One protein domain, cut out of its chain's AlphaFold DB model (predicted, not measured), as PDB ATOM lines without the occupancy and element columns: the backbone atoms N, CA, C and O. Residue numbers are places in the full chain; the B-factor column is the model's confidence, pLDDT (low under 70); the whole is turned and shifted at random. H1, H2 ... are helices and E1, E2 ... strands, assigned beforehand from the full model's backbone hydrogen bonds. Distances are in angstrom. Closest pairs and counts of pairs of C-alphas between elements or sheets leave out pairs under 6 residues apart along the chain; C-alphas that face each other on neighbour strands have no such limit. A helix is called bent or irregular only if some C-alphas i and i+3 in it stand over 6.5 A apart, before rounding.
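Overview. This is residues 4 to 154 of the 158 residues of an uncharacterized protein of Leptospira meyeri (UniProt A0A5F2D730). A long, twisted sheet of five strands curls round helix H1, with H3 beside H1 and H2 farther along over the same face. The opposite face bears no named helix, and short H4 follows E5 at the end of the sheet where E4 begins. The printed part has 151 residues, with four named helices and five named strands in the order H1 H2 E1 E2 H3 E3 E4 E5 H4; the sheet runs E2 E1 E3 E4 E5, antiparallel throughout. The class is mixed, helices and strands; the whole is compact, with a radius of gyration of the C-alphas of 16.0 A, and elongated, spanning 51 by 33 by 25 A.

Along the chain. H1, residues 4 to 23, begins at C-alpha 4 (209.920, 182.875, 167.767) and is 29.3 A long. H2 is residues 34 to 41. E1, residues 49 to 53, and E2, residues 58 to 60, follow. H3, residues 67 to 86, is 29.0 A long, with a kink of 33 degrees near residue 80; it is irregular, but only just, C-alphas 78 and 81 being 6.9 A apart. E3, residues 94 to 103, measures 27.1 A, E4, residues 117 to 130, 40.7 A, and E5, residues 136 to 147, 35.2 A. H4, residues 148 to 153, ends at C-alpha 153 (172.536, 155.868, 176.024).

Arrangement. E3, E4 and E5 form a meander, each strand the antiparallel neighbour of the one before; N 98 and O 127 are 2.8 A apart, N 122 and O 142 2.8 A. E1 pairs with E3, N 50 to O 101 at 2.8 A, and with E2 in a hairpin, N 51 to O 60 at 2.8 A. E2, H3 and E3 make a split strand-helix-strand unit, with E1 between its strands and a left-handed crossover. H1, H2 and H3 on one face of the sheet give two layers. H3 touches H1 with residues 76 to 84 alone, opposite ways at a shallow tilt of 28 degrees; the C-alphas of Ala 14 and Leu 84 are closest, 6.0 A. H4 only grazes the sheet with residues 148 to 151. Every O i to N i+4 pair is within hydrogen-bond range in H1 and H2, 14 of 16 in H3 and 1 of 2 in H4.

Size, cuts and confidence. The C-alphas of Asp 115 and Asn 132, the two farthest apart, are 52.0 A apart. The printed part has no cut; the link from E3 to E4 is long. Residues 4 to 8 and 45 to 46 have pLDDT under 70.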
ATOM      1  N   PHE A   4     210.301 183.612 166.555       55.53
ATOM      2  CA  PHE A   4     209.920 182.875 167.767       55.53
ATOM      3  C   PHE A   4     208.551 183.290 168.331       55.53
ATOM      4  O   PHE A   4     207.811 182.444 168.822       55.53
ATOM      5  N   ILE A   5     208.185 184.573 168.224       56.19
ATOM      6  CA  ILE A   5     206.924 185.105 168.776       56.19
ATOM      7  C   ILE A   5     205.715 184.626 167.955       56.19
ATOM      8  O   ILE A   5     204.711 184.214 168.536       56.19
ATOM      9  N   MET A   6     205.825 184.597 166.619       55.28
ATOM     10  CA  MET A   6     204.747 184.108 165.741       55.28
ATOM     11  C   MET A   6     204.447 182.621 165.975       55.28
ATOM     12  O   MET A   6     203.288 182.256 166.150       55.28
ATOM     13  N   LYS A   7     205.479 181.775 166.094       61.94
ATOM     14  CA  LYS A   7     205.304 180.334 166.346       61.94
ATOM     15  C   LYS A   7     204.596 180.032 167.673       61.94
ATOM     16  O   LYS A   7     203.793 179.110 167.734       61.94
ATOM     17  N   ILE A   8     204.842 180.813 168.729       65.00
ATOM     18  CA  ILE A   8     204.187 180.606 170.037       65.00
ATOM     19  C   ILE A   8     202.694 180.942 169.971       65.00
ATOM     20  O   ILE A   8     201.871 180.181 170.486       65.00
ATOM     21  N   ARG A   9     202.332 182.059 169.324       72.19
ATOM     22  CA  ARG A   9     200.923 182.427 169.132       72.19
ATOM     23  C   ARG A   9     200.185 181.346 168.341       72.19
ATOM     24  O   ARG A   9     199.058 181.003 168.696       72.19
ATOM     25  N   ASN A  10     200.853 180.776 167.340       86.06
ATOM     26  CA  ASN A  10     200.311 179.693 166.535       86.06
ATOM     27  C   ASN A  10     200.085 178.427 167.364       86.06
ATOM     28  O   ASN A  10     198.996 177.874 167.293       86.06
ATOM     29  N   PHE A  11     201.029 178.029 168.226       93.94
ATOM     30  CA  PHE A  11     200.849 176.863 169.100       93.94
ATOM     31  C   PHE A  11     199.661 177.014 170.041       93.94
ATOM     32  O   PHE A  11     198.841 176.109 170.134       93.94
ATOM     33  N   LYS A  12     199.530 178.164 170.713       94.44
ATOM     34  CA  LYS A  12     198.381 178.406 171.594       94.44
ATOM     35  C   LYS A  12     197.064 178.294 170.821       94.44
ATOM     36  O   LYS A  12     196.139 177.648 171.297       94.44
ATOM     37  N   SER A  13     196.992 178.893 169.630       95.06
ATOM     38  CA  SER A  13     195.804 178.817 168.773       95.06
ATOM     39  C   SER A  13     195.534 177.397 168.272       95.06
ATOM     40  O   SER A  13     194.386 176.970 168.259       95.06
ATOM     41  N   ALA A  14     196.571 176.663 167.873       97.25
ATOM     42  CA  ALA A  14     196.450 175.302 167.371       97.25
ATOM     43  C   ALA A  14     195.951 174.366 168.475       97.25
ATOM     44  O   ALA A  14     194.974 173.653 168.273       97.25
ATOM     45  N   ILE A  15     196.553 174.422 169.666       97.94
ATOM     46  CA  ILE A  15     196.127 173.609 170.810       97.94
ATOM     47  C   ILE A  15     194.712 173.996 171.259       97.94
ATOM     48  O   ILE A  15     193.907 173.113 171.521       97.94
ATOM     49  N   HIS A  16     194.362 175.285 171.266       97.12
ATOM     50  CA  HIS A  16     192.989 175.722 171.537       97.12
ATOM     51  C   HIS A  16     191.979 175.098 170.565       97.12
ATOM     52  O   HIS A  16     190.978 174.537 170.999       97.12
ATOM     53  N   ASN A  17     192.253 175.155 169.259       96.38
ATOM     54  CA  ASN A  17     191.365 174.593 168.239       96.38
ATOM     55  C   ASN A  17     191.278 173.065 168.323       96.38
ATOM     56  O   ASN A  17     190.197 172.507 168.156       96.38
ATOM     57  N   PHE A  18     192.397 172.402 168.624       97.94
ATOM     58  CA  PHE A  18     192.439 170.962 168.858       97.94
ATOM     59  C   PHE A  18     191.539 170.575 170.035       97.94
ATOM     60  O   PHE A  18     190.668 169.722 169.888       97.94
ATOM     61  N   SER A  19     191.697 171.250 171.177       97.69
ATOM     62  CA  SER A  19     190.903 170.985 172.376       97.69
ATOM     63  C   SER A  19     189.426 171.291 172.184       97.69
ATOM     64  O   SER A  19     188.587 170.535 172.659       97.69
ATOM     65  N   HIS A  20     189.101 172.372 171.472       96.12
ATOM     66  CA  HIS A  20     187.718 172.712 171.152       96.12
ATOM     67  C   HIS A  20     187.070 171.646 170.261       96.12
ATOM     68  O   HIS A  20     185.943 171.242 170.521       96.12
ATOM     69  N   SER A  21     187.777 171.167 169.231       96.19
ATOM     70  CA  SER A  21     187.300 170.056 168.402       96.19
ATOM     71  C   SER A  21     187.116 168.785 169.231       96.19
ATOM     72  O   SER A  21     186.089 168.132 169.113       96.19
ATOM     73  N   PHE A  22     188.074 168.451 170.101       97.38
ATOM     74  CA  PHE A  22     188.044 167.227 170.905       97.38
ATOM     75  C   PHE A  22     186.805 167.093 171.796       97.38
ATOM     76  O   PHE A  22     186.269 165.998 171.952       97.38
ATOM     77  N   ILE A  23     186.353 168.199 172.389       94.88
ATOM     78  CA  ILE A  23     185.196 168.195 173.293       94.88
ATOM     79  C   ILE A  23     183.857 168.434 172.581       94.88
ATOM     80  O   ILE A  23     182.821 168.339 173.234       94.88
ATOM     81  N   SER A  24     183.868 168.760 171.287       92.62
ATOM     82  CA  SER A  24     182.670 169.110 170.519       92.62
ATOM     83  C   SER A  24     181.980 167.886 169.925       92.62
ATOM     84  O   SER A  24     182.630 166.904 169.569       92.62
ATOM     85  N   ILE A  25     180.654 167.967 169.776       89.56
ATOM     86  CA  ILE A  25     179.877 166.962 169.034       89.56
ATOM     87  C   ILE A  25     179.822 167.251 167.526       89.56
ATOM     88  O   ILE A  25     179.669 166.323 166.734       89.56
ATOM     89  N   ASP A  26     179.985 168.517 167.129       83.81
ATOM     90  CA  ASP A  26     179.812 168.981 165.745       83.81
ATOM     91  C   ASP A  26     181.104 168.919 164.920       83.81
ATOM     92  O   ASP A  26     181.073 168.774 163.697       83.81
ATOM     93  N   TYR A  27     182.259 169.033 165.577       78.75
ATOM     94  CA  TYR A  27     183.562 169.136 164.920       78.75
ATOM     95  C   TYR A  27     184.487 168.012 165.373       78.75
ATOM     96  O   TYR A  27     185.490 168.262 166.044       78.75
ATOM     97  N   THR A  28     184.143 166.776 165.007       83.19
ATOM     98  CA  THR A  28     184.878 165.580 165.434       83.19
ATOM     99  C   THR A  28     185.860 165.054 164.384       83.19
ATOM    100  O   THR A  28     185.580 165.030 163.185       83.19
ATOM    101  N   HIS A  29     187.013 164.578 164.855       90.62
ATOM    102  CA  HIS A  29     187.982 163.803 164.070       90.62
ATOM    103  C   HIS A  29     187.950 162.300 164.394       90.62
ATOM    104  O   HIS A  29     188.834 161.559 163.971       90.62
ATOM    105  N   SER A  30     186.924 161.851 165.121       91.44
ATOM    106  CA  SER A  30     186.664 160.452 165.462       91.44
ATOM    107  C   SER A  30     185.178 160.116 165.297       91.44
ATOM    108  O   SER A  30     184.307 160.957 165.513       91.44
ATOM    109  N   GLY A  31     184.866 158.855 164.986       88.69
ATOM    110  CA  GLY A  31     183.493 158.334 165.097       88.69
ATOM    111  C   GLY A  31     183.027 158.158 166.553       88.69
ATOM    112  O   GLY A  31     181.884 157.774 166.807       88.69
ATOM    113  N   LYS A  32     183.921 158.398 167.522       93.44
ATOM    114  CA  LYS A  32     183.668 158.378 168.965       93.44
ATOM    115  C   LYS A  32     183.719 159.803 169.513       93.44
ATOM    116  O   LYS A  32     184.385 160.661 168.946       93.44
ATOM    117  N   LEU A  33     183.027 160.053 170.623       93.75
ATOM    118  CA  LEU A  33     182.883 161.395 171.194       93.75
ATOM    119  C   LEU A  33     183.286 161.414 172.667       93.75
ATOM    120  O   LEU A  33     182.901 160.523 173.427       93.75
ATOM    121  N   ALA A  34     183.990 162.469 173.089       93.81
ATOM    122  CA  ALA A  34     184.385 162.656 174.486       93.81
ATOM    123  C   ALA A  34     183.169 162.689 175.426       93.81
ATOM    124  O   ALA A  34     183.198 162.104 176.509       93.81
ATOM    125  N   ILE A  35     182.058 163.290 174.984       92.44
ATOM    126  CA  ILE A  35     180.823 163.341 175.771       92.44
ATOM    127  C   ILE A  35     180.254 161.951 176.080       92.44
ATOM    128  O   ILE A  35     179.724 161.752 177.168       92.44
ATOM    129  N   ASN A  36     180.417 160.958 175.200       92.50
ATOM    130  CA  ASN A  36     179.938 159.600 175.474       92.50
ATOM    131  C   ASN A  36     180.715 158.951 176.626       92.50
ATOM    132  O   ASN A  36     180.118 158.269 177.459       92.50
ATOM    133  N   VAL A  37     182.022 159.225 176.722       93.00
ATOM    134  CA  VAL A  37     182.850 158.791 177.858       93.00
ATOM    135  C   VAL A  37     182.345 159.438 179.150       93.00
ATOM    136  O   VAL A  37     182.152 158.759 180.155       93.00
ATOM    137  N   LEU A  38     182.053 160.740 179.118       92.31
ATOM    138  CA  LEU A  38     181.549 161.474 180.283       92.31
ATOM    139  C   LEU A  38     180.139 161.035 180.707       92.31
ATOM    140  O   LEU A  38     179.861 160.949 181.900       92.31
ATOM    141  N   ILE A  39     179.252 160.742 179.752       89.81
ATOM    142  CA  ILE A  39     177.897 160.242 180.018       89.81
ATOM    143  C   ILE A  39     177.956 158.867 180.681       89.81
ATOM    144  O   ILE A  39     177.281 158.660 181.686       89.81
ATOM    145  N   LYS A  40     178.813 157.961 180.194       87.69
ATOM    146  CA  LYS A  40     179.033 156.649 180.823       87.69
ATOM    147  C   LYS A  40     179.477 156.783 182.282       87.69
ATOM    148  O   LYS A  40     179.050 156.013 183.132       87.69
ATOM    149  N   LEU A  41     180.306 157.782 182.576       85.69
ATOM    150  CA  LEU A  41     180.807 158.051 183.925       85.69
ATOM    151  C   LEU A  41     179.845 158.885 184.778       85.69
ATOM    152  O   LEU A  41     180.075 159.056 185.972       85.69
ATOM    153  N   LYS A  42     178.745 159.397 184.214       79.69
ATOM    154  CA  LYS A  42     177.781 160.237 184.941       79.69
ATOM    155  C   LYS A  42     177.201 159.519 186.164       79.69
ATOM    156  O   LYS A  42     176.944 160.196 187.166       79.69
ATOM    157  N   SER A  43     177.013 158.198 186.077       71.50
ATOM    158  CA  SER A  43     176.501 157.332 187.149       71.50
ATOM    159  C   SER A  43     177.509 157.053 188.264       71.50
ATOM    160  O   SER A  43     177.111 156.592 189.329       71.50
ATOM    161  N   GLU A  44     178.791 157.349 188.055       74.94
ATOM    162  CA  GLU A  44     179.841 157.127 189.043       74.94
ATOM    163  C   GLU A  44     179.981 158.380 189.921       74.94
ATOM    164  O   GLU A  44     180.411 159.444 189.467       74.94
ATOM    165  N   GLU A  45     179.596 158.289 191.197       64.12
ATOM    166  CA  GLU A  45     179.617 159.443 192.114       64.12
ATOM    167  C   GLU A  45     181.033 160.000 192.337       64.12
ATOM    168  O   GLU A  45     181.201 161.197 192.571       64.12
ATOM    169  N   ASN A  46     182.056 159.153 192.189       67.88
ATOM    170  CA  ASN A  46     183.444 159.485 192.508       67.88
ATOM    171  C   ASN A  46     184.294 159.899 191.296       67.88
ATOM    172  O   ASN A  46     185.436 160.326 191.477       67.88
ATOM    173  N   VAL A  47     183.771 159.796 190.069       74.50
ATOM    174  CA  VAL A  47     184.507 160.152 188.848       74.50
ATOM    175  C   VAL A  47     183.751 161.228 188.089       74.50
ATOM    176  O   VAL A  47     182.728 160.987 187.461       74.50
ATOM    177  N   SER A  48     184.278 162.448 188.154       81.81
ATOM    178  CA  SER A  48     183.724 163.593 187.427       81.81
ATOM    179  C   SER A  48     184.640 164.105 186.325       81.81
ATOM    180  O   SER A  48     184.154 164.803 185.445       81.81
ATOM    181  N   ILE A  49     185.930 163.760 186.351       93.19
ATOM    182  CA  ILE A  49     186.945 164.271 185.428       93.19
ATOM    183  C   ILE A  49     187.630 163.097 184.734       93.19
ATOM    184  O   ILE A  49     188.031 162.139 185.395       93.19
ATOM    185  N   VAL A  50     187.791 163.211 183.419       96.38
ATOM    186  CA  VAL A  50     188.581 162.301 182.590       96.38
ATOM    187  C   VAL A  50     189.735 163.067 181.972       96.38
ATOM    188  O   VAL A  50     189.529 164.087 181.316       96.38
ATOM    189  N   GLU A  51     190.944 162.568 182.163       98.06
ATOM    190  CA  GLU A  51     192.154 163.052 181.522       98.06
ATOM    191  C   GLU A  51     192.499 162.182 180.314       98.06
ATOM    192  O   GLU A  51     192.610 160.962 180.423       98.06
ATOM    193  N   PHE A  52     192.726 162.836 179.178       98.50
ATOM    194  CA  PHE A  52     193.293 162.239 177.976       98.50
ATOM    195  C   PHE A  52     194.707 162.784 177.773       98.50
ATOM    196  O   PHE A  52     194.881 163.983 177.546       98.50
ATOM    197  N   ASP A  53     195.713 161.911 177.847       98.44
ATOM    198  CA  ASP A  53     197.108 162.236 177.547       98.44
ATOM    199  C   ASP A  53     197.445 161.804 176.116       98.44
ATOM    200  O   ASP A  53     197.596 160.618 175.806       98.44
ATOM    201  N   PHE A  54     197.585 162.790 175.234       98.25
ATOM    202  CA  PHE A  54     197.822 162.580 173.807       98.25
ATOM    203  C   PHE A  54     199.283 162.285 173.468       98.25
ATOM    204  O   PHE A  54     199.571 161.881 172.343       98.25
ATOM    205  N   ILE A  55     200.220 162.490 174.395       97.38
ATOM    206  CA  ILE A  55     201.632 162.167 174.162       97.38
ATOM    207  C   ILE A  55     201.952 160.782 174.717       97.38
ATOM    208  O   ILE A  55     202.545 159.967 174.013       97.38
ATOM    209  N   ASN A  56     201.498 160.476 175.933       96.81
ATOM    210  CA  ASN A  56     201.711 159.172 176.563       96.81
ATOM    211  C   ASN A  56     200.679 158.120 176.141       96.81
ATOM    212  O   ASN A  56     200.885 156.933 176.382       96.81
ATOM    213  N   THR A  57     199.613 158.516 175.441       96.06
ATOM    214  CA  THR A  57     198.545 157.619 174.967       96.06
ATOM    215  C   THR A  57     197.797 156.942 176.118       96.06
ATOM    216  O   THR A  57     197.526 155.741 176.091       96.06
ATOM    217  N   THR A  58     197.476 157.709 177.155       97.94
ATOM    218  CA  THR A  58     196.809 157.191 178.354       97.94
ATOM    219  C   THR A  58     195.521 157.939 178.639       97.94
ATOM    220  O   THR A  58     195.389 159.120 178.323       97.94
ATOM    221  N   ILE A  59     194.581 157.245 179.272       98.19
ATOM    222  CA  ILE A  59     193.323 157.807 179.756       98.19
ATOM    223  C   ILE A  59     193.258 157.539 181.258       98.19
ATOM    224  O   ILE A  59     193.663 156.470 181.714       98.19
ATOM    225  N   SER A  60     192.775 158.510 182.021       96.44
ATOM    226  CA  SER A  60     192.593 158.399 183.468       96.44
ATOM    227  C   SER A  60     191.256 159.021 183.874       96.44
ATOM    228  O   SER A  60     190.878 160.039 183.297       96.44
ATOM    229  N   PRO A  61     190.532 158.470 184.863       94.88
ATOM    230  CA  PRO A  61     190.845 157.249 185.614       94.88
ATOM    231  C   PRO A  61     190.601 155.966 184.803       94.88
ATOM    232  O   PRO A  61     189.996 156.003 183.737       94.88
ATOM    233  N   GLU A  62     191.032 154.816 185.327       93.25
ATOM    234  CA  GLU A  62     190.940 153.509 184.646       93.25
ATOM    235  C   GLU A  62     189.507 153.137 184.221       93.25
ATOM    236  O   GLU A  62     189.303 152.561 183.160       93.25
ATOM    237  N   ILE A  63     188.492 153.549 184.987       92.06
ATOM    238  CA  ILE A  63     187.078 153.321 184.643       92.06
ATOM    239  C   ILE A  63     186.625 154.058 183.367       92.06
ATOM    240  O   ILE A  63     185.641 153.669 182.737       92.06
ATOM    241  N   ALA A  64     187.351 155.103 182.957       94.12
ATOM    242  CA  ALA A  64     187.122 155.806 181.698       94.12
ATOM    243  C   ALA A  64     187.720 155.062 180.489       94.12
ATOM    244  O   ALA A  64     187.513 155.478 179.347       94.12
ATOM    245  N   ILE A  65     188.471 153.981 180.720       95.12
ATOM    246  CA  ILE A  65     189.123 153.199 179.672       95.12
ATOM    247  C   ILE A  65     188.157 152.132 179.161       95.12
ATOM    248  O   ILE A  65     187.770 151.209 179.874       95.12
ATOM    249  N   ASP A  66     187.799 152.240 177.890       93.94
ATOM    250  CA  ASP A  66     187.157 151.185 177.125       93.94
ATOM    251  C   ASP A  66     187.601 151.262 175.661       93.94
ATOM    252  O   ASP A  66     188.431 152.090 175.281       93.94
ATOM    253  N   GLU A  67     187.085 150.365 174.823       94.56
ATOM    254  CA  GLU A  67     187.427 150.338 173.401       94.56
ATOM    255  C   GLU A  67     187.154 151.683 172.709       94.56
ATOM    256  O   GLU A  67     187.925 152.117 171.855       94.56
ATOM    257  N   GLU A  68     186.091 152.383 173.098       92.56
ATOM    258  CA  GLU A  68     185.652 153.601 172.427       92.56
ATOM    259  C   GLU A  68     186.458 154.815 172.837       92.56
ATOM    260  O   GLU A  68     186.843 155.604 171.974       92.56
ATOM    261  N   SER A  69     186.754 154.951 174.127       95.62
ATOM    262  CA  SER A  69     187.619 156.018 174.610       95.62
ATOM    263  C   SER A  69     189.047 155.852 174.079       95.62
ATOM    264  O   SER A  69     189.694 156.842 173.729       95.62
ATOM    265  N   LEU A  70     189.514 154.610 173.900       97.12
ATOM    266  CA  LEU A  70     190.798 154.319 173.258       97.12
ATOM    267  C   LEU A  70     190.808 154.651 171.760       97.12
ATOM    268  O   LEU A  70     191.818 155.156 171.266       97.12
ATOM    269  N   ILE A  71     189.722 154.375 171.027       96.19
ATOM    270  CA  ILE A  71     189.589 154.777 169.615       96.19
ATOM    271  C   ILE A  71     189.578 156.303 169.503       96.19
ATOM    272  O   ILE A  71     190.362 156.850 168.731       96.19
ATOM    273  N   LEU A  72     188.769 156.981 170.324       97.12
ATOM    274  CA  LEU A  72     188.713 158.442 170.392       97.12
ATOM    275  C   LEU A  72     190.112 159.045 170.566       97.12
ATOM    276  O   LEU A  72     190.514 159.920 169.799       97.12
ATOM    277  N   LEU A  73     190.865 158.554 171.557       98.19
ATOM    278  CA  LEU A  73     192.220 159.023 171.823       98.19
ATOM    279  C   LEU A  73     193.117 158.835 170.597       98.19
ATOM    280  O   LEU A  73     193.749 159.793 170.160       98.19
ATOM    281  N   LYS A  74     193.147 157.626 170.023       97.56
ATOM    282  CA  LYS A  74     194.010 157.282 168.880       97.56
ATOM    283  C   LYS A  74     193.697 158.097 167.630       97.56
ATOM    284  O   LYS A  74     194.626 158.519 166.944       97.56
ATOM    285  N   ASP A  75     192.422 158.332 167.337       97.44
ATOM    286  CA  ASP A  75     192.001 159.112 166.172       97.44
ATOM    287  C   ASP A  75     192.501 160.557 166.270       97.44
ATOM    288  O   ASP A  75     193.163 161.065 165.359       97.44
ATOM    289  N   TYR A  76     192.290 161.195 167.423       98.06
ATOM    290  CA  TYR A  76     192.798 162.542 167.671       98.06
ATOM    291  C   TYR A  76     194.324 162.587 167.719       98.06
ATOM    292  O   TYR A  76     194.932 163.545 167.243       98.06
ATOM    293  N   GLN A  77     194.966 161.538 168.229       97.06
ATOM    294  CA  GLN A  77     196.420 161.427 168.227       97.06
ATOM    295  C   GLN A  77     196.989 161.351 166.808       97.06
ATOM    296  O   GLN A  77     198.005 161.978 166.513       97.06
ATOM    297  N   LYS A  78     196.318 160.619 165.914       97.31
ATOM    298  CA  LYS A  78     196.675 160.527 164.494       97.31
ATOM    299  C   LYS A  78     196.493 161.866 163.779       97.31
ATOM    300  O   LYS A  78     197.305 162.208 162.921       97.31
ATOM    301  N   TRP A  79     195.454 162.616 164.133       97.81
ATOM    302  CA  TRP A  79     195.171 163.930 163.556       97.81
ATOM    303  C   TRP A  79     196.107 165.039 164.070       97.81
ATOM    304  O   TRP A  79     196.503 165.918 163.302       97.81
ATOM    305  N   LEU A  80     196.523 164.989 165.340       97.94
ATOM    306  CA  LEU A  80     197.293 166.043 166.010       97.94
ATOM    307  C   LEU A  80     198.533 166.537 165.225       97.94
ATOM    308  O   LEU A  80     198.684 167.754 165.088       97.94
ATOM    309  N   PRO A  81     199.413 165.680 164.662       97.56
ATOM    310  CA  PRO A  81     200.558 166.152 163.881       97.56
ATOM    311  C   PRO A  81     200.163 166.927 162.620       97.56
ATOM    312  O   PRO A  81     200.817 167.909 162.267       97.56
ATOM    313  N   GLU A  82     199.105 166.492 161.930       97.31
ATOM    314  CA  GLU A  82     198.590 167.181 160.748       97.31
ATOM    315  C   GLU A  82     197.979 168.528 161.121       97.31
ATOM    316  O   GLU A  82     198.311 169.541 160.506       97.31
ATOM    317  N   HIS A  83     197.163 168.550 162.173       96.69
ATOM    318  CA  HIS A  83     196.568 169.769 162.706       96.69
ATOM    319  C   HIS A  83     197.621 170.822 163.055       96.69
ATOM    320  O   HIS A  83     197.553 171.957 162.587       96.69
ATOM    321  N   LEU A  84     198.645 170.444 163.826       96.44
ATOM    322  CA  LEU A  84     199.722 171.364 164.190       96.44
ATOM    323  C   LEU A  84     200.460 171.886 162.956       96.44
ATOM    324  O   LEU A  84     200.717 173.086 162.863       96.44
ATOM    325  N   ARG A  85     200.746 171.022 161.980       95.31
ATOM    326  CA  ARG A  85     201.393 171.430 160.729       95.31
ATOM    327  C   ARG A  85     200.552 172.440 159.947       95.31
ATOM    328  O   ARG A  85     201.121 173.401 159.441       95.31
ATOM    329  N   ASN A  86     199.230 172.279 159.902       94.88
ATOM    330  CA  ASN A  86     198.317 173.231 159.252       94.88
ATOM    331  C   ASN A  86     198.285 174.603 159.953       94.88
ATOM    332  O   ASN A  86     197.864 175.595 159.363       94.88
ATOM    333  N   HIS A  87     198.769 174.668 161.195       93.81
ATOM    334  CA  HIS A  87     198.976 175.892 161.966       93.81
ATOM    335  C   HIS A  87     200.452 176.349 162.003       93.81
ATOM    336  O   HIS A  87     200.828 177.141 162.872       93.81
ATOM    337  N   ASP A  88     201.316 175.854 161.111       93.75
ATOM    338  CA  ASP A  88     202.764 176.134 161.092       93.75
ATOM    339  C   ASP A  88     203.488 175.790 162.413       93.75
ATOM    340  O   ASP A  88     204.474 176.426 162.809       93.75
ATOM    341  N   CYS A  89     202.988 174.779 163.123       94.44
ATOM    342  CA  CYS A  89     203.538 174.280 164.378       94.44
ATOM    343  C   CYS A  89     204.270 172.947 164.154       94.44
ATOM    344  O   CYS A  89     203.767 172.037 163.500       94.44
ATOM    345  N   ASP A  90     205.470 172.813 164.722       93.69
ATOM    346  CA  ASP A  90     206.262 171.577 164.655       93.69
ATOM    347  C   ASP A  90     205.872 170.636 165.799       93.69
ATOM    348  O   ASP A  90     206.234 170.885 166.947       93.69
ATOM    349  N   TYR A  91     205.175 169.542 165.484       95.19
ATOM    350  CA  TYR A  91     204.747 168.531 166.460       95.19
ATOM    351  C   TYR A  91     205.877 168.070 167.394       95.19
ATOM    352  O   TYR A  91     205.643 167.884 168.584       95.19
ATOM    353  N   ASN A  92     207.125 167.997 166.917       95.31
ATOM    354  CA  ASN A  92     208.257 167.557 167.736       95.31
ATOM    355  C   ASN A  92     208.630 168.533 168.862       95.31
ATOM    356  O   ASN A  92     209.484 168.205 169.690       95.31
ATOM    357  N   GLN A  93     208.061 169.741 168.886       95.38
ATOM    358  CA  GLN A  93     208.215 170.678 169.998       95.38
ATOM    359  C   GLN A  93     207.292 170.351 171.172       95.38
ATOM    360  O   GLN A  93     207.561 170.832 172.266       95.38
ATOM    361  N   LEU A  94     206.221 169.582 170.966       96.50
ATOM    362  CA  LEU A  94     205.236 169.257 171.992       96.50
ATOM    363  C   LEU A  94     205.758 168.114 172.880       96.50
ATOM    364  O   LEU A  94     205.989 167.011 172.399       96.50
ATOM    365  N   GLU A  95     205.979 168.389 174.167       97.75
ATOM    366  CA  GLU A  95     206.445 167.403 175.160       97.75
ATOM    367  C   GLU A  95     205.290 166.746 175.920       97.75
ATOM    368  O   GLU A  95     205.406 165.602 176.344       97.75
ATOM    369  N   SER A  96     204.193 167.476 176.130       98.19
ATOM    370  CA  SER A  96     202.987 166.956 176.774       98.19
ATOM    371  C   SER A  96     201.751 167.668 176.236       98.19
ATOM    372  O   SER A  96     201.811 168.858 175.906       98.19
ATOM    373  N   LEU A  97     200.633 166.949 176.188       98.62
ATOM    374  CA  LEU A  97     199.310 167.489 175.908       98.62
ATOM    375  C   LEU A  97     198.276 166.635 176.637       98.62
ATOM    376  O   LEU A  97     198.031 165.494 176.257       98.62
ATOM    377  N   ASN A  98     197.678 167.224 177.663       98.69
ATOM    378  CA  ASN A  98     196.672 166.610 178.509       98.69
ATOM    379  C   ASN A  98     195.395 167.440 178.386       98.69
ATOM    380  O   ASN A  98     195.439 168.664 178.541       98.69
ATOM    381  N   ILE A  99     194.269 166.793 178.104       98.62
ATOM    382  CA  ILE A  99     192.953 167.433 178.157       98.62
ATOM    383  C   ILE A  99     192.155 166.756 179.258       98.62
ATOM    384  O   ILE A  99     191.786 165.588 179.151       98.62
ATOM    385  N   LEU A 100     191.901 167.511 180.319       98.38
ATOM    386  CA  LEU A 100     191.009 167.127 181.395       98.38
ATOM    387  C   LEU A 100     189.614 167.590 181.004       98.38
ATOM    388  O   LEU A 100     189.429 168.761 180.689       98.38
ATOM    389  N   THR A 101     188.639 166.695 181.016       96.50
ATOM    390  CA  THR A 101     187.259 166.960 180.603       96.50
ATOM    391  C   THR A 101     186.297 166.526 181.691       96.50
ATOM    392  O   THR A 101     186.530 165.526 182.368       96.50
ATOM    393  N   LYS A 102     185.214 167.276 181.876       94.50
ATOM    394  CA  LYS A 102     184.127 166.905 182.779       94.50
ATOM    395  C   LYS A 102     182.787 167.405 182.278       94.50
ATOM    396  O   LYS A 102     182.690 168.466 181.665       94.50
ATOM    397  N   LEU A 103     181.746 166.655 182.609       92.19
ATOM    398  CA  LEU A 103     180.368 167.082 182.428       92.19
ATOM    399  C   LEU A 103     179.947 167.910 183.646       92.19
ATOM    400  O   LEU A 103     179.989 167.415 184.777       92.19
ATOM    401  N   ASN A 104     179.532 169.160 183.438       90.19
ATOM    402  CA  ASN A 104     179.004 169.983 184.518       90.19
ATOM    403  C   ASN A 104     177.582 169.523 184.876       90.19
ATOM    404  O   ASN A 104     176.605 169.934 184.249       90.19
ATOM    405  N   LYS A 105     177.470 168.658 185.895       83.50
ATOM    406  CA  LYS A 105     176.196 168.057 186.327       83.50
ATOM    407  C   LYS A 105     175.152 169.104 186.754       83.50
ATOM    408  O   LYS A 105     173.964 168.849 186.599       83.50
ATOM    409  N   GLU A 106     175.579 170.274 187.234       85.81
ATOM    410  CA  GLU A 106     174.688 171.372 187.642       85.81
ATOM    411  C   GLU A 106     174.088 172.127 186.448       85.81
ATOM    412  O   GLU A 106     173.064 172.793 186.584       85.81
ATOM    413  N   LYS A 107     174.706 172.010 185.267       86.38
ATOM    414  CA  LYS A 107     174.253 172.651 184.027       86.38
ATOM    415  C   LYS A 107     173.720 171.652 183.004       86.38
ATOM    416  O   LYS A 107     173.794 171.892 181.802       86.38
ATOM    417  N   ILE A 108     173.154 170.550 183.494       87.69
ATOM    418  CA  ILE A 108     172.310 169.648 182.710       87.69
ATOM    419  C   ILE A 108     170.859 170.048 182.964       87.69
ATOM    420  O   ILE A 108     170.329 169.794 184.045       87.69
ATOM    421  N   PHE A 109     170.205 170.667 181.988       88.75
ATOM    422  CA  PHE A 109     168.800 171.050 182.131       88.75
ATOM    423  C   PHE A 109     168.050 170.973 180.806       88.75
ATOM    424  O   PHE A 109     168.636 171.062 179.730       88.75
ATOM    425  N   GLN A 110     166.734 170.810 180.896       87.94
ATOM    426  CA  GLN A 110     165.841 170.825 179.744       87.94
ATOM    427  C   GLN A 110     165.430 172.275 179.428       87.94
ATOM    428  O   GLN A 110     164.820 172.926 180.284       87.94
ATOM    429  N   PRO A 111     165.746 172.813 178.236       86.06
ATOM    430  CA  PRO A 111     165.270 174.131 177.825       86.06
ATOM    431  C   PRO A 111     163.740 174.149 177.708       86.06
ATOM    432  O   PRO A 111     163.143 173.234 177.149       86.06
ATOM    433  N   GLN A 112     163.094 175.219 178.182       81.81
ATOM    434  CA  GLN A 112     161.623 175.320 178.201       81.81
ATOM    435  C   GLN A 112     160.974 175.271 176.809       81.81
ATOM    436  O   GLN A 112     159.810 174.910 176.691       81.81
ATOM    437  N   SER A 113     161.703 175.663 175.763       81.88
ATOM    438  CA  SER A 113     161.195 175.761 174.391       81.88
ATOM    439  C   SER A 113     161.560 174.570 173.503       81.88
ATOM    440  O   SER A 113     161.318 174.634 172.299       81.88
ATOM    441  N   MET A 114     162.201 173.529 174.045       81.81
ATOM    442  CA  MET A 114     162.692 172.395 173.261       81.81
ATOM    443  C   MET A 114     162.321 171.063 173.915       81.81
ATOM    444  O   MET A 114     162.969 170.598 174.857       81.81
ATOM    445  N   ASP A 115     161.289 170.422 173.373       83.44
ATOM    446  CA  ASP A 115     160.852 169.104 173.824       83.44
ATOM    447  C   ASP A 115     161.939 168.045 173.578       83.44
ATOM    448  O   ASP A 115     162.598 168.034 172.538       83.44
ATOM    449  N   ASN A 116     162.108 167.127 174.535       84.94
ATOM    450  CA  ASN A 116     163.016 165.972 174.452       84.94
ATOM    451  C   ASN A 116     164.495 166.312 174.189       84.94
ATOM    452  O   ASN A 116     165.233 165.505 173.614       84.94
ATOM    453  N   THR A 117     164.955 167.485 174.626       90.19
ATOM    454  CA  THR A 117     166.370 167.870 174.553       90.19
ATOM    455  C   THR A 117     166.891 168.341 175.899       90.19
ATOM    456  O   THR A 117     166.147 168.848 176.736       90.19
ATOM    457  N   PHE A 118     168.190 168.171 176.100       90.62
ATOM    458  CA  PHE A 118     168.919 168.694 177.236       90.62
ATOM    459  C   PHE A 118     170.041 169.580 176.731       90.62
ATOM    460  O   PHE A 118     170.795 169.201 175.835       90.62
ATOM    461  N   GLN A 119     170.164 170.741 177.356       92.62
ATOM    462  CA  GLN A 119     171.388 171.504 177.314       92.62
ATOM    463  C   GLN A 119     172.351 170.896 178.333       92.62
ATOM    464  O   GLN A 119     171.977 170.649 179.484       92.62
ATOM    465  N   ILE A 120     173.582 170.658 177.902       92.06
ATOM    466  CA  ILE A 120     174.680 170.204 178.747       92.06
ATOM    467  C   ILE A 120     175.863 171.156 178.605       92.06
ATOM    468  O   ILE A 120     176.037 171.793 177.569       92.06
ATOM    469  N   GLU A 121     176.694 171.235 179.638       93.81
ATOM    470  CA  GLU A 121     177.965 171.953 179.578       93.81
ATOM    471  C   GLU A 121     179.123 170.981 179.810       93.81
ATOM    472  O   GLU A 121     179.166 170.263 180.816       93.81
ATOM    473  N   ILE A 122     180.068 170.975 178.876       94.38
ATOM    474  CA  ILE A 122     181.327 170.244 178.965       94.38
ATOM    475  C   ILE A 122     182.408 171.257 179.312       94.38
ATOM    476  O   ILE A 122     182.702 172.168 178.539       94.38
ATOM    477  N   GLU A 123     183.023 171.089 180.474       95.94
ATOM    478  CA  GLU A 123     184.171 171.892 180.876       95.94
ATOM    479  C   GLU A 123     185.449 171.115 180.577       95.94
ATOM    480  O   GLU A 123     185.526 169.903 180.800       95.94
ATOM    481  N   SER A 124     186.477 171.814 180.108       97.25
ATOM    482  CA  SER A 124     187.801 171.227 179.956       97.25
ATOM    483  C   SER A 124     188.916 172.145 180.425       97.25
ATOM    484  O   SER A 124     188.818 173.370 180.361       97.25
ATOM    485  N   GLU A 125     190.002 171.533 180.881       98.44
ATOM    486  CA  GLU A 125     191.285 172.180 181.102       98.44
ATOM    487  C   GLU A 125     192.326 171.488 180.231       98.44
ATOM    488  O   GLU A 125     192.581 170.293 180.359       98.44
ATOM    489  N   THR A 126     192.921 172.248 179.317       98.69
ATOM    490  CA  THR A 126     194.026 171.767 178.493       98.69
ATOM    491  C   THR A 126     195.333 172.221 179.101       98.69
ATOM    492  O   THR A 126     195.518 173.408 179.368       98.69
ATOM    493  N   ILE A 127     196.255 171.281 179.267       98.62
ATOM    494  CA  ILE A 127     197.590 171.501 179.803       98.62
ATOM    495  C   ILE A 127     198.585 170.999 178.767       98.62
ATOM    496  O   ILE A 127     198.533 169.845 178.352       98.62
ATOM    497  N   TYR A 128     199.516 171.849 178.346       98.25
ATOM    498  CA  TYR A 128     200.528 171.462 177.368       98.25
ATOM    499  C   TYR A 128     201.893 172.050 177.703       98.25
ATOM    500  O   TYR A 128     202.013 173.084 178.367       98.25
ATOM    501  N   LYS A 129     202.944 171.381 177.234       97.69
ATOM    502  CA  LYS A 129     204.325 171.827 177.408       97.69
ATOM    503  C   LYS A 129     205.070 171.730 176.090       97.69
ATOM    504  O   LYS A 129     204.991 170.717 175.402       97.69
ATOM    505  N   LEU A 130     205.798 172.791 175.754       96.62
ATOM    506  CA  LEU A 130     206.725 172.793 174.627       96.62
ATOM    507  C   LEU A 130     208.164 172.654 175.133       96.62
ATOM    508  O   LEU A 130     208.482 173.105 176.235       96.62
ATOM    509  N   LYS A 131     209.050 172.105 174.299       95.12
ATOM    510  CA  LYS A 131     210.492 172.028 174.567       95.12
ATOM    511  C   LYS A 131     211.047 173.389 174.977       95.12
ATOM    512  O   LYS A 131     210.819 174.396 174.303       95.12
ATOM    513  N   ASN A 132     211.821 173.407 176.062       92.81
ATOM    514  CA  ASN A 132     212.458 174.611 176.613       92.81
ATOM    515  C   ASN A 132     211.470 175.748 176.951       92.81
ATOM    516  O   ASN A 132     211.822 176.929 176.873       92.81
ATOM    517  N   ARG A 133     210.217 175.414 177.276       92.69
ATOM    518  CA  ARG A 133     209.184 176.374 177.677       92.69
ATOM    519  C   ARG A 133     208.481 175.909 178.942       92.69
ATOM    520  O   ARG A 133     208.369 174.715 179.215       92.69
ATOM    521  N   GLU A 134     207.971 176.890 179.675       95.12
ATOM    522  CA  GLU A 134     207.089 176.638 180.805       95.12
ATOM    523  C   GLU A 134     205.795 175.971 180.349       95.12
ATOM    524  O   GLU A 134     205.282 176.233 179.254       95.12
ATOM    525  N   LYS A 135     205.252 175.133 181.230       97.25
ATOM    526  CA  LYS A 135     203.932 174.530 181.057       97.25
ATOM    527  C   LYS A 135     202.884 175.637 180.906       97.25
ATOM    528  O   LYS A 135     202.942 176.664 181.578       97.25
ATOM    529  N   GLN A 136     201.943 175.432 179.997       97.31
ATOM    530  CA  GLN A 136     200.833 176.335 179.730       97.31
ATOM    531  C   GLN A 136     199.525 175.603 180.011       97.31
ATOM    532  O   GLN A 136     199.436 174.392 179.795       97.31
ATOM    533  N   SER A 137     198.504 176.333 180.449       97.81
ATOM    534  CA  SER A 137     197.147 175.802 180.531       97.81
ATOM    535  C   SER A 137     196.099 176.837 180.145       97.81
ATOM    536  O   SER A 137     196.338 178.048 180.182       97.81
ATOM    537  N   PHE A 138     194.936 176.350 179.725       98.00
ATOM    538  CA  PHE A 138     193.736 177.154 179.528       98.00
ATOM    539  C   PHE A 138     192.493 176.295 179.745       98.00
ATOM    540  O   PHE A 138     192.550 175.067 179.661       98.00
ATOM    541  N   LYS A 139     191.365 176.954 180.010       97.81
ATOM    542  CA  LYS A 139     190.071 176.304 180.203       97.81
ATOM    543  C   LYS A 139     189.126 176.642 179.065       97.81
ATOM    544  O   LYS A 139     189.157 177.767 178.568       97.81
ATOM    545  N   LEU A 140     188.293 175.679 178.694       96.31
ATOM    546  CA  LEU A 140     187.170 175.859 177.783       96.31
ATOM    547  C   LEU A 140     185.893 175.395 178.473       96.31
ATOM    548  O   LEU A 140     185.916 174.491 179.307       96.31
ATOM    549  N   SER A 141     184.786 176.007 178.084       94.88
ATOM    550  CA  SER A 141     183.451 175.494 178.346       94.88
ATOM    551  C   SER A 141     182.713 175.457 177.016       94.88
ATOM    552  O   SER A 141     182.787 176.420 176.248       94.88
ATOM    553  N   LEU A 142     182.054 174.337 176.738       93.81
ATOM    554  CA  LEU A 142     181.241 174.145 175.551       93.81
ATOM    555  C   LEU A 142     179.833 173.746 175.974       93.81
ATOM    556  O   LEU A 142     179.649 172.820 176.763       93.81
ATOM    557  N   ILE A 143     178.849 174.470 175.452       93.25
ATOM    558  CA  ILE A 143     177.437 174.173 175.658       93.25
ATOM    559  C   ILE A 143     176.954 173.395 174.444       93.25
ATOM    560  O   ILE A 143     177.061 173.891 173.327       93.25
ATOM    561  N   GLU A 144     176.399 172.213 174.685       91.44
ATOM    562  CA  GLU A 144     175.854 171.340 173.649       91.44
ATOM    563  C   GLU A 144     174.371 171.071 173.920       91.44
ATOM    564  O   GLU A 144     173.934 171.022 175.075       91.44
ATOM    565  N   ILE A 145     173.592 170.886 172.854       90.25
ATOM    566  CA  ILE A 145     172.183 170.487 172.938       90.25
ATOM    567  C   ILE A 145     172.070 169.065 172.403       90.25
ATOM    568  O   ILE A 145     172.340 168.807 171.232       90.25
ATOM    569  N   ILE A 146     171.649 168.138 173.259       89.81
ATOM    570  CA  ILE A 146     171.526 166.719 172.916       89.81
ATOM    571  C   ILE A 146     170.104 166.224 173.164       89.81
ATOM    572  O   ILE A 146     169.391 166.735 174.025       89.81
ATOM    573  N   ASN A 147     169.672 165.205 172.420       89.06
ATOM    574  CA  ASN A 147     168.400 164.544 172.700       89.06
ATOM    575  C   ASN A 147     168.445 163.850 174.075       89.06
ATOM    576  O   ASN A 147     169.486 163.315 174.467       89.06
ATOM    577  N   SER A 148     167.315 163.810 174.786       84.56
ATOM    578  CA  SER A 148     167.190 163.138 176.087       84.56
ATOM    579  C   SER A 148     167.678 161.690 176.063       84.56
ATOM    580  O   SER A 148     168.397 161.273 176.967       84.56
ATOM    581  N   ASN A 149     167.386 160.950 174.991       85.94
ATOM    582  CA  ASN A 149     167.794 159.551 174.863       85.94
ATOM    583  C   ASN A 149     169.319 159.394 174.815       85.94
ATOM    584  O   ASN A 149     169.843 158.359 175.228       85.94
ATOM    585  N   TYR A 150     170.047 160.403 174.331       87.88
ATOM    586  CA  TYR A 150     171.508 160.360 174.250       87.88
ATOM    587  C   TYR A 150     172.166 160.632 175.596       87.88
ATOM    588  O   TYR A 150     173.259 160.137 175.841       87.88
ATOM    589  N   LEU A 151     171.496 161.357 176.493       81.12
ATOM    590  CA  LEU A 151     171.983 161.563 177.855       81.12
ATOM    591  C   LEU A 151     172.004 160.257 178.668       81.12
ATOM    592  O   LEU A 151     172.754 160.158 179.635       81.12
ATOM    593  N   GLU A 152     171.183 159.279 178.284       81.31
ATOM    594  CA  GLU A 152     171.123 157.955 178.911       81.31
ATOM    595  C   GLU A 152     171.993 156.931 178.179       81.31
ATOM    596  O   GLU A 152     172.695 156.150 178.813       81.31
ATOM    597  N   ASN A 153     171.966 156.943 176.843       82.94
ATOM    598  CA  ASN A 153     172.536 155.868 176.024       82.94
ATOM    599  C   ASN A 153     173.839 156.254 175.300       82.94
ATOM    600  O   ASN A 153     174.464 155.409 174.657       82.94
ATOM    601  N   GLY A 154     174.244 157.522 175.382       83.00
ATOM    602  CA  GLY A 154     175.270 158.110 174.526       83.00
ATOM    603  C   GLY A 154     174.726 158.535 173.157       83.00
ATOM    604  O   GLY A 154     173.666 158.099 172.701       83.00
TER     605      GLY A 154